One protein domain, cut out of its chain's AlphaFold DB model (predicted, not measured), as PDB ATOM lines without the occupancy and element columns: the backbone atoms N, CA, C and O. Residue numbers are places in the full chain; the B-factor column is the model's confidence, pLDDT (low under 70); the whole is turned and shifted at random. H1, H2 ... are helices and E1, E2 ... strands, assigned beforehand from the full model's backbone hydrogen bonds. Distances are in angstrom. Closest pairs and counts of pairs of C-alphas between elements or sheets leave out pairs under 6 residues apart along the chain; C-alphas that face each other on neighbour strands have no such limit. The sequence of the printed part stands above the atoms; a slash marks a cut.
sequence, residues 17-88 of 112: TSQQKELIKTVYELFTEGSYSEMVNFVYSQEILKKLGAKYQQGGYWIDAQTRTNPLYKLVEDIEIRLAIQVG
ATOM      1  N   THR A  17      57.459  27.573  81.945       95.25
ATOM      2  CA  THR A  17      57.972  28.155  80.696       95.25
ATOM      3  C   THR A  17      57.403  29.558  80.480       95.25
ATOM      4  O   THR A  17      56.369  29.904  81.051       95.25
ATOM      5  N   SER A  18      58.011  30.364  79.603       94.62
ATOM      6  CA  SER A  18      57.498  31.710  79.297       94.62
ATOM      7  C   SER A  18      56.034  31.691  78.845       94.62
ATOM      8  O   SER A  18      55.242  32.504  79.298       94.62
ATOM      9  N   GLN A  19      55.638  30.713  78.025       94.62
ATOM     10  CA  GLN A  19      54.249  30.573  77.563       94.62
ATOM     11  C   GLN A  19      53.275  30.252  78.704       94.62
ATOM     12  O   GLN A  19      52.146  30.733  78.720       94.62
ATOM     13  N   GLN A  20      53.705  29.428  79.658       96.19
ATOM     14  CA  GLN A  20      52.911  29.096  80.833       96.19
ATOM     15  C   GLN A  20      52.831  30.286  81.800       96.19
ATOM     16  O   GLN A  20      51.762  30.537  82.347       96.19
ATOM     17  N   LYS A  21      53.921  31.052  81.964       95.94
ATOM     18  CA  LYS A  21      53.931  32.300  82.742       95.94
ATOM     19  C   LYS A  21      52.943  33.319  82.169       95.94
ATOM     20  O   LYS A  21      52.184  33.889  82.943       95.94
ATOM     21  N   GLU A  22      52.893  33.495  80.847       96.38
ATOM     22  CA  GLU A  22      51.909  34.379  80.200       96.38
ATOM     23  C   GLU A  22      50.466  33.913  80.440       96.38
ATOM     24  O   GLU A  22      49.615  34.721  80.790       96.38
ATOM     25  N   LEU A  23      50.190  32.606  80.354       97.00
ATOM     26  CA  LEU A  23      48.867  32.068  80.697       97.00
ATOM     27  C   LEU A  23      48.496  32.390  82.152       97.00
ATOM     28  O   LEU A  23      47.396  32.874  82.410       97.00
ATOM     29  N   ILE A  24      49.410  32.147  83.098       97.12
ATOM     30  CA  ILE A  24      49.195  32.452  84.521       97.12
ATOM     31  C   ILE A  24      48.958  33.952  84.713       97.12
ATOM     32  O   ILE A  24      48.108  34.327  85.515       97.12
ATOM     33  N   LYS A  25      49.675  34.806  83.975       97.06
ATOM     34  CA  LYS A  25      49.501  36.256  84.017       97.06
ATOM     35  C   LYS A  25      48.094  36.666  83.583       97.06
ATOM     36  O   LYS A  25      47.437  37.361  84.345       97.06
ATOM     37  N   THR A  26      47.604  36.168  82.448       96.94
ATOM     38  CA  THR A  26      46.233  36.440  81.981       96.94
ATOM     39  C   THR A  26      45.184  35.971  82.992       96.94
ATOM     40  O   THR A  26      44.258  36.705  83.318       96.94
ATOM     41  N   VAL A  27      45.348  34.767  83.548       97.12
ATOM     42  CA  VAL A  27      44.473  34.256  84.619       97.12
ATOM     43  C   VAL A  27      44.521  35.183  85.840       97.12
ATOM     44  O   VAL A  27      43.489  35.532  86.405       97.12
ATOM     45  N   TYR A  28      45.707  35.632  86.246       96.25
ATOM     46  CA  TYR A  28      45.857  36.526  87.390       96.25
ATOM     47  C   TYR A  28      45.244  37.916  87.151       96.25
ATOM     48  O   TYR A  28      44.626  38.462  88.062       96.25
ATOM     49  N   GLU A  29      45.347  38.461  85.940       96.38
ATOM     50  CA  GLU A  29      44.701  39.719  85.541       96.38
ATOM     51  C   GLU A  29      43.174  39.619  85.705       96.38
ATOM     52  O   GLU A  29      42.585  40.416  86.439       96.38
ATOM     53  N   LEU A  30      42.555  38.553  85.184       96.69
ATOM     54  CA  LEU A  30      41.117  38.288  85.348       96.69
ATOM     55  C   LEU A  30      40.705  38.144  86.824       96.69
ATOM     56  O   LEU A  30      39.619  38.573  87.224       96.69
ATOM     57  N   PHE A  31      41.573  37.563  87.659       94.81
ATOM     58  CA  PHE A  31      41.370  37.523  89.109       94.81
ATOM     59  C   PHE A  31      41.384  38.925  89.729       94.81
ATOM     60  O   PHE A  31      40.499  39.247  90.522       94.81
ATOM     61  N   THR A  32      42.353  39.769  89.364       93.25
ATOM     62  CA  THR A  32      42.445  41.139  89.895       93.25
ATOM     63  C   THR A  32      41.285  42.032  89.462       93.25
ATOM     64  O   THR A  32      40.857  42.880  90.242       93.25
ATOM     65  N   GLU A  33      40.744  41.810  88.265       94.88
ATOM     66  CA  GLU A  33      39.589  42.535  87.725       94.88
ATOM     67  C   GLU A  33      38.255  42.085  88.337       94.88
ATOM     68  O   GLU A  33      37.273  42.825  88.312       94.88
ATOM     69  N   GLY A  34      38.201  40.886  88.928       93.12
ATOM     70  CA  GLY A  34      36.959  40.323  89.456       93.12
ATOM     71  C   GLY A  34      36.075  39.652  88.391       93.12
ATOM     72  O   GLY A  34      34.917  39.327  88.668       93.12
ATOM     73  N   SER A  35      36.599  39.417  87.186       94.44
ATOM     74  CA  SER A  35      35.844  38.973  86.007       94.44
ATOM     75  C   SER A  35      35.607  37.458  85.975       94.44
ATOM     76  O   SER A  35      36.125  36.737  85.124       94.44
ATOM     77  N   TYR A  36      34.792  36.934  86.898       93.38
ATOM     78  CA  TYR A  36      34.585  35.481  87.037       93.38
ATOM     79  C   TYR A  36      34.077  34.789  85.761       93.38
ATOM     80  O   TYR A  36      34.583  33.734  85.388       93.38
ATOM     81  N   SER A  37      33.095  35.367  85.064       95.00
ATOM     82  CA  SER A  37      32.567  34.762  83.832       95.00
ATOM     83  C   SER A  37      33.621  34.695  82.721       95.00
ATOM     84  O   SER A  37      33.672  33.719  81.977       95.00
ATOM     85  N   GLU A  38      34.472  35.717  82.616       97.25
ATOM     86  CA  GLU A  38      35.557  35.767  81.631       97.25
ATOM     87  C   GLU A  38      36.668  34.779  81.987       97.25
ATOM     88  O   GLU A  38      37.132  34.056  81.108       97.25
ATOM     89  N   MET A  39      37.008  34.662  83.277       96.88
ATOM     90  CA  MET A  39      37.902  33.626  83.798       96.88
ATOM     91  C   MET A  39      37.440  32.229  83.382       96.88
ATOM     92  O   MET A  39      38.209  31.483  82.781       96.88
ATOM     93  N   VAL A  40      36.179  31.881  83.656       94.88
ATOM     94  CA  VAL A  40      35.633  30.561  83.312       94.88
ATOM     95  C   VAL A  40      35.677  30.339  81.798       94.88
ATOM     96  O   VAL A  40      36.171  29.310  81.342       94.88
ATOM     97  N   ASN A  41      35.233  31.310  80.995       96.56
ATOM     98  CA  ASN A  41      35.270  31.190  79.533       96.56
ATOM     99  C   ASN A  41      36.697  31.009  78.995       96.56
ATOM    100  O   ASN A  41      36.913  30.225  78.069       96.56
ATOM    101  N   PHE A  42      37.671  31.710  79.574       97.19
ATOM    102  CA  PHE A  42      39.076  31.600  79.202       97.19
ATOM    103  C   PHE A  42      39.651  30.229  79.581       97.19
ATOM    104  O   PHE A  42      40.116  29.499  78.699       97.19
ATOM    105  N   VAL A  43      39.572  29.849  80.862       96.31
ATOM    106  CA  VAL A  43      40.147  28.606  81.411       96.31
ATOM    107  C   VAL A  43      39.560  27.366  80.734       96.31
ATOM    108  O   VAL A  43      40.302  26.441  80.399       96.31
ATOM    109  N   TYR A  44      38.251  27.366  80.471       94.12
ATOM    110  CA  TYR A  44      37.543  26.237  79.860       94.12
ATOM    111  C   TYR A  44      37.453  26.304  78.328       94.12
ATOM    112  O   TYR A  44      36.788  25.470  77.706       94.12
ATOM    113  N   SER A  45      38.155  27.238  77.684       95.44
ATOM    114  CA  SER A  45      38.322  27.204  76.231       95.44
ATOM    115  C   SER A  45      39.170  25.997  75.804       95.44
ATOM    116  O   SER A  45      40.086  25.565  76.506       95.44
ATOM    117  N   GLN A  46      38.897  25.442  74.618       94.19
ATOM    118  CA  GLN A  46      39.602  24.247  74.126       94.19
ATOM    119  C   GLN A  46      41.125  24.437  74.054       94.19
ATOM    120  O   GLN A  46      41.886  23.518  74.358       94.19
ATOM    121  N   GLU A  47      41.574  25.630  73.659       94.25
ATOM    122  CA  GLU A  47      42.996  25.957  73.561       94.25
ATOM    123  C   GLU A  47      43.673  25.951  74.937       94.25
ATOM    124  O   GLU A  47      44.747  25.364  75.100       94.25
ATOM    125  N   ILE A  48      43.039  26.573  75.933       96.50
ATOM    126  CA  ILE A  48      43.591  26.662  77.284       96.50
ATOM    127  C   ILE A  48      43.543  25.300  77.972       96.50
ATOM    128  O   ILE A  48      44.560  24.871  78.512       96.50
ATOM    129  N   LEU A  49      42.450  24.544  77.845       95.44
ATOM    130  CA  LEU A  49      42.364  23.176  78.364       95.44
ATOM    131  C   LEU A  49      43.485  22.283  77.815       95.44
ATOM    132  O   LEU A  49      44.140  21.567  78.578       95.44
ATOM    133  N   LYS A  50      43.787  22.379  76.515       94.12
ATOM    134  CA  LYS A  50      44.933  21.683  75.914       94.12
ATOM    135  C   LYS A  50      46.261  22.109  76.551       94.12
ATOM    136  O   LYS A  50      47.074  21.247  76.882       94.12
ATOM    137  N   LYS A  51      46.488  23.414  76.748       94.69
ATOM    138  CA  LYS A  51      47.701  23.954  77.403       94.69
ATOM    139  C   LYS A  51      47.827  23.517  78.868       94.69
ATOM    140  O   LYS A  51      48.940  23.322  79.351       94.69
ATOM    141  N   LEU A  52      46.703  23.311  79.552       96.00
ATOM    142  CA  LEU A  52      46.630  22.789  80.920       96.00
ATOM    143  C   LEU A  52      46.872  21.271  81.005       96.00
ATOM    144  O   LEU A  52      47.012  20.729  82.100       96.00
ATOM    145  N   GLY A  53      46.987  20.583  79.866       93.50
ATOM    146  CA  GLY A  53      47.233  19.143  79.798       93.50
ATOM    147  C   GLY A  53      45.966  18.291  79.819       93.50
ATOM    148  O   GLY A  53      46.068  17.077  79.981       93.50
ATOM    149  N   ALA A  54      44.785  18.894  79.637       95.12
ATOM    150  CA  ALA A  54      43.533  18.159  79.510       95.12
ATOM    151  C   ALA A  54      43.589  17.180  78.329       95.12
ATOM    152  O   ALA A  54      44.121  17.494  77.259       95.12
ATOM    153  N   LYS A  55      42.999  15.995  78.500       93.06
ATOM    154  CA  LYS A  55      42.930  14.990  77.433       93.06
ATOM    155  C   LYS A  55      41.668  15.175  76.612       93.06
ATOM    156  O   LYS A  55      40.591  15.379  77.165       93.06
ATOM    157  N   TYR A  56      41.793  15.054  75.295       91.19
ATOM    158  CA  TYR A  56      40.636  15.037  74.407       91.19
ATOM    159  C   TYR A  56      39.985  13.647  74.427       91.19
ATOM    160  O   TYR A  56      40.619  12.661  74.050       91.19
ATOM    161  N   GLN A  57      38.741  13.558  74.895       89.88
ATOM    162  CA  GLN A  57      37.960  12.325  75.010       89.88
ATOM    163  C   GLN A  57      36.484  12.607  74.694       89.88
ATOM    164  O   GLN A  57      35.942  13.636  75.087       89.88
ATOM    165  N   GLN A  58      35.824  11.690  73.978       84.56
ATOM    166  CA  GLN A  58      34.378  11.753  73.693       84.56
ATOM    167  C   GLN A  58      33.892  13.104  73.118       84.56
ATOM    168  O   GLN A  58      32.818  13.586  73.462       84.56
ATOM    169  N   GLY A  59      34.687  13.735  72.248       89.31
ATOM    170  CA  GLY A  59      34.312  14.995  71.593       89.31
ATOM    171  C   GLY A  59      34.660  16.277  72.366       89.31
ATOM    172  O   GLY A  59      34.362  17.363  71.872       89.31
ATOM    173  N   GLY A  60      35.321  16.190  73.528       90.00
ATOM    174  CA  GLY A  60      35.706  17.356  74.333       90.00
ATOM    175  C   GLY A  60      37.010  17.173  75.112       90.00
ATOM    176  O   GLY A  60      37.567  16.080  75.169       90.00
ATOM    177  N   TYR A  61      37.517  18.251  75.709       93.06
ATOM    178  CA  TYR A  61      38.661  18.188  76.624       93.06
ATOM    179  C   TYR A  61      38.188  17.913  78.052       93.06
ATOM    180  O   TYR A  61      37.269  18.566  78.537       93.06
ATOM    181  N   TRP A  62      38.851  16.978  78.731       91.62
ATOM    182  CA  TRP A  62      38.515  16.548  80.085       91.62
ATOM    183  C   TRP A  62      39.701  16.701  81.037       91.62
ATOM    184  O   TRP A  62      40.846  16.362  80.712       91.62
ATOM    185  N   ILE A  63      39.407  17.183  82.246       92.69
ATOM    186  CA  ILE A  63      40.346  17.216  83.368       92.69
ATOM    187  C   ILE A  63      40.319  15.848  84.060       92.69
ATOM    188  O   ILE A  63      39.493  15.592  84.942       92.69
ATOM    189  N   ASP A  64      41.218  14.958  83.646       92.75
ATOM    190  CA  ASP A  64      41.389  13.649  84.273       92.75
ATOM    191  C   ASP A  64      42.267  13.727  85.543       92.75
ATOM    192  O   ASP A  64      42.755  14.789  85.943       92.75
ATOM    193  N   ALA A  65      42.466  12.584  86.204       92.12
ATOM    194  CA  ALA A  65      43.301  12.503  87.402       92.12
ATOM    195  C   ALA A  65      44.758  12.936  87.150       92.12
ATOM    196  O   ALA A  65      45.386  13.497  88.043       92.12
ATOM    197  N   GLN A  66      45.289  12.722  85.941       92.19
ATOM    198  CA  GLN A  66      46.643  13.136  85.589       92.19
ATOM    199  C   GLN A  66      46.722  14.661  85.455       92.19
ATOM    200  O   GLN A  66      47.614  15.275  86.042       92.19
ATOM    201  N   THR A  67      45.763  15.289  84.774       93.19
ATOM    202  CA  THR A  67      45.678  16.750  84.645       93.19
ATOM    203  C   THR A  67      45.586  17.433  86.008       93.19
ATOM    204  O   THR A  67      46.271  18.423  86.237       93.19
ATOM    205  N   ARG A  68      44.847  16.853  86.966       91.00
ATOM    206  CA  ARG A  68      44.758  17.365  88.352       91.00
ATOM    207  C   ARG A  68      46.090  17.368  89.106       91.00
ATOM    208  O   ARG A  68      46.247  18.099  90.080       91.00
ATOM    209  N   THR A  69      47.063  16.565  88.675       90.88
ATOM    210  CA  THR A  69      48.416  16.575  89.255       90.88
ATOM    211  C   THR A  69      49.360  17.575  88.582       90.88
ATOM    212  O   THR A  69      50.434  17.837  89.121       90.88
ATOM    213  N   ASN A  70      48.972  18.172  87.447       92.38
ATOM    214  CA  ASN A  70      49.786  19.152  86.731       92.38
ATOM    215  C   ASN A  70      49.941  20.441  87.567       92.38
ATOM    216  O   ASN A  70      48.931  21.069  87.895       92.38
ATOM    217  N   PRO A  71      51.176  20.892  87.870       93.12
ATOM    218  CA  PRO A  71      51.404  22.131  88.612       93.12
ATOM    219  C   PRO A  71      50.750  23.367  87.980       93.12
ATOM    220  O   PRO A  71      50.245  24.229  88.693       93.12
ATOM    221  N   LEU A  72      50.720  23.457  86.648       95.44
ATOM    222  CA  LEU A  72      50.095  24.589  85.965       95.44
ATOM    223  C   LEU A  72      48.584  24.607  86.208       95.44
ATOM    224  O   LEU A  72      48.032  25.644  86.558       95.44
ATOM    225  N   TYR A  73      47.937  23.447  86.065       95.56
ATOM    226  CA  TYR A  73      46.507  23.301  86.323       95.56
ATOM    227  C   TYR A  73      46.172  23.617  87.782       95.56
ATOM    228  O   TYR A  73      45.290  24.428  88.026       95.56
ATOM    229  N   LYS A  74      46.928  23.060  88.740       92.88
ATOM    230  CA  LYS A  74      46.740  23.327  90.176       92.88
ATOM    231  C   LYS A  74      46.786  24.824  90.506       92.88
ATOM    232  O   LYS A  74      45.981  25.295  91.299       92.88
ATOM    233  N   LEU A  75      47.728  25.566  89.918       94.50
ATOM    234  CA  LEU A  75      47.835  27.010  90.139       94.50
ATOM    235  C   LEU A  75      46.665  27.777  89.509       94.50
ATOM    236  O   LEU A  75      46.090  28.645  90.157       94.50
ATOM    237  N   VAL A  76      46.293  27.451  88.270       95.69
ATOM    238  CA  VAL A  76      45.158  28.098  87.592       95.69
ATOM    239  C   VAL A  76      43.844  27.833  88.331       95.69
ATOM    240  O   VAL A  76      43.100  28.774  88.588       95.69
ATOM    241  N   GLU A  77      43.604  26.588  88.747       93.31
ATOM    242  CA  GLU A  77      42.432  26.193  89.537       93.31
ATOM    243  C   GLU A  77      42.397  26.917  90.896       93.31
ATOM    244  O   GLU A  77      41.346  27.402  91.305       93.31
ATOM    245  N   ASP A  78      43.536  27.067  91.585       91.56
ATOM    246  CA  ASP A  78      43.599  27.819  92.849       91.56
ATOM    247  C   ASP A  78      43.216  29.297  92.664       91.56
ATOM    248  O   ASP A  78      42.436  29.833  93.456       91.56
ATOM    249  N   ILE A  79      43.710  29.955  91.607       93.56
ATOM    250  CA  ILE A  79      43.356  31.351  91.301       93.56
ATOM    251  C   ILE A  79      41.859  31.471  90.974       93.56
ATOM    252  O   ILE A  79      41.186  32.366  91.492       93.56
ATOM    253  N   GLU A  80      41.317  30.556  90.167       93.25
ATOM    254  CA  GLU A  80      39.893  30.521  89.815       93.25
ATOM    255  C   GLU A  80      39.002  30.326  91.051       93.25
ATOM    256  O   GLU A  80      38.058  31.091  91.261       93.25
ATOM    257  N   ILE A  81      39.317  29.353  91.913       90.88
ATOM    258  CA  ILE A  81      38.567  29.090  93.151       90.88
ATOM    259  C   ILE A  81      38.572  30.325  94.055       90.88
ATOM    260  O   ILE A  81      37.551  30.663  94.661       90.88
ATOM    261  N   ARG A  82      39.701  31.033  94.150       89.12
ATOM    262  CA  ARG A  82      39.790  32.262  94.949       89.12
ATOM    263  C   ARG A  82      38.945  33.380  94.370       89.12
ATOM    264  O   ARG A  82      38.263  34.051  95.144       89.12
ATOM    265  N   LEU A  83      38.934  33.539  93.048       92.75
ATOM    266  CA  LEU A  83      38.021  34.471  92.392       92.75
ATOM    267  C   LEU A  83      36.567  34.105  92.703       92.75
ATOM    268  O   LEU A  83      35.797  34.960  93.131       92.75
ATOM    269  N   ALA A  84      36.207  32.827  92.560       91.94
ATOM    270  CA  ALA A  84      34.869  32.326  92.840       91.94
ATOM    271  C   ALA A  84      34.423  32.624  94.281       91.94
ATOM    272  O   ALA A  84      33.283  33.027  94.500       91.94
ATOM    273  N   ILE A  85      35.314  32.467  95.266       89.81
ATOM    274  CA  ILE A  85      35.044  32.837  96.664       89.81
ATOM    275  C   ILE A  85      34.901  34.360  96.806       89.81
ATOM    276  O   ILE A  85      33.946  34.822  97.427       89.81
ATOM    277  N   GLN A  86      35.810  35.142  96.213       89.31
ATOM    278  CA  GLN A  86      35.801  36.608  96.274       89.31
ATOM    279  C   GLN A  86      34.498  37.206  95.728       89.31
ATOM    280  O   GLN A  86      33.961  38.137  96.322       89.31
ATOM    281  N   VAL A  87      33.973  36.662  94.626       92.62
ATOM    282  CA  VAL A  87      32.725  37.130  93.998       92.62
ATOM    283  C   VAL A  87      31.466  36.424  94.526       92.62
ATOM    284  O   VAL A  87      30.387  36.584  93.960       92.62
ATOM    285  N   GLY A  88      31.577  35.611  95.585       90.25
ATOM    286  CA  GLY A  88      30.437  34.945  96.229       90.25
ATOM    287  C   GLY A  88      29.817  33.779  95.444       90.25
ATOM    288  O   GLY A  88      28.686  33.389  95.720       90.25
TER     289      GLY A  88
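Overview. This is residues 17 to 88 of the 112 residues of an uncharacterized protein of Candidatus Woesearchaeota archaeon CG10_big_fil_rev_8_21_14_0_10_30_7 (UniProt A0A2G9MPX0). Three helices, H1, H2 and H4, lie side by side as a small bundle, their centres making a triangle, with H1 and H4 running one way and H2 the other. Beyond the last residues of H2, the short helix H3 and the small hairpin E1 E2 make a head at one end. The printed part has 72 residues, in the order H1 H2 H3 E1 E2 H4, mostly helix, with one antiparallel sheet, E1 - E2. It is compact, with a radius of gyration of the C-alphas of 12.0 A and spans of 33 by 27 by 19 A.

Arrangement. Start at the hairpin of E1, residues 55 to 57, and E2, residues 60 to 62: N 57 and O 60 are 2.8 A apart, within hydrogen-bond range. Next find H3, residues 46 to 51; its closest C-alpha to E2 is Leu 49, 6.5 A from that of Tyr 61. H2, residues 36 to 43, is close to H3 but not clearly touching, the closest C-alphas being those of Val 43 and Leu 49, 6.6 A apart. H1, residues 18 to 33, touches H2 with residues 27 to 31 alone, closest at C-alphas 30 and 39, 5.9 A, a helical hairpin at a shallow tilt of 13 degrees. H4, residues 71 to 86, touches H1 at C-alphas 31 and 83, their closest, 5.6 A, the same way at a shallow tilt of 5 degrees. H4 also touches H2, closest at C-alphas 36 and 83, 6.4 A, opposite ways. H3 and H4 are apart. In H1, H2, H3 and H4 every O i to N i+4 pair is within hydrogen-bond range.

Along the chain. Find C-alpha 18 at (57.498, 31.710, 79.297); from there H1 runs 22.6 A to Glu 33. H2 spans 10.5 A. H4 runs 22.6 A to C-alpha 86 at (35.801, 36.608, 96.274).

Size, cuts and confidence. The C-alphas farthest apart, those of Thr 32 and Gln 58, are 34.5 A apart. The printed part has no cut, no link is long, and no printed residue is under 70 in pLDDT.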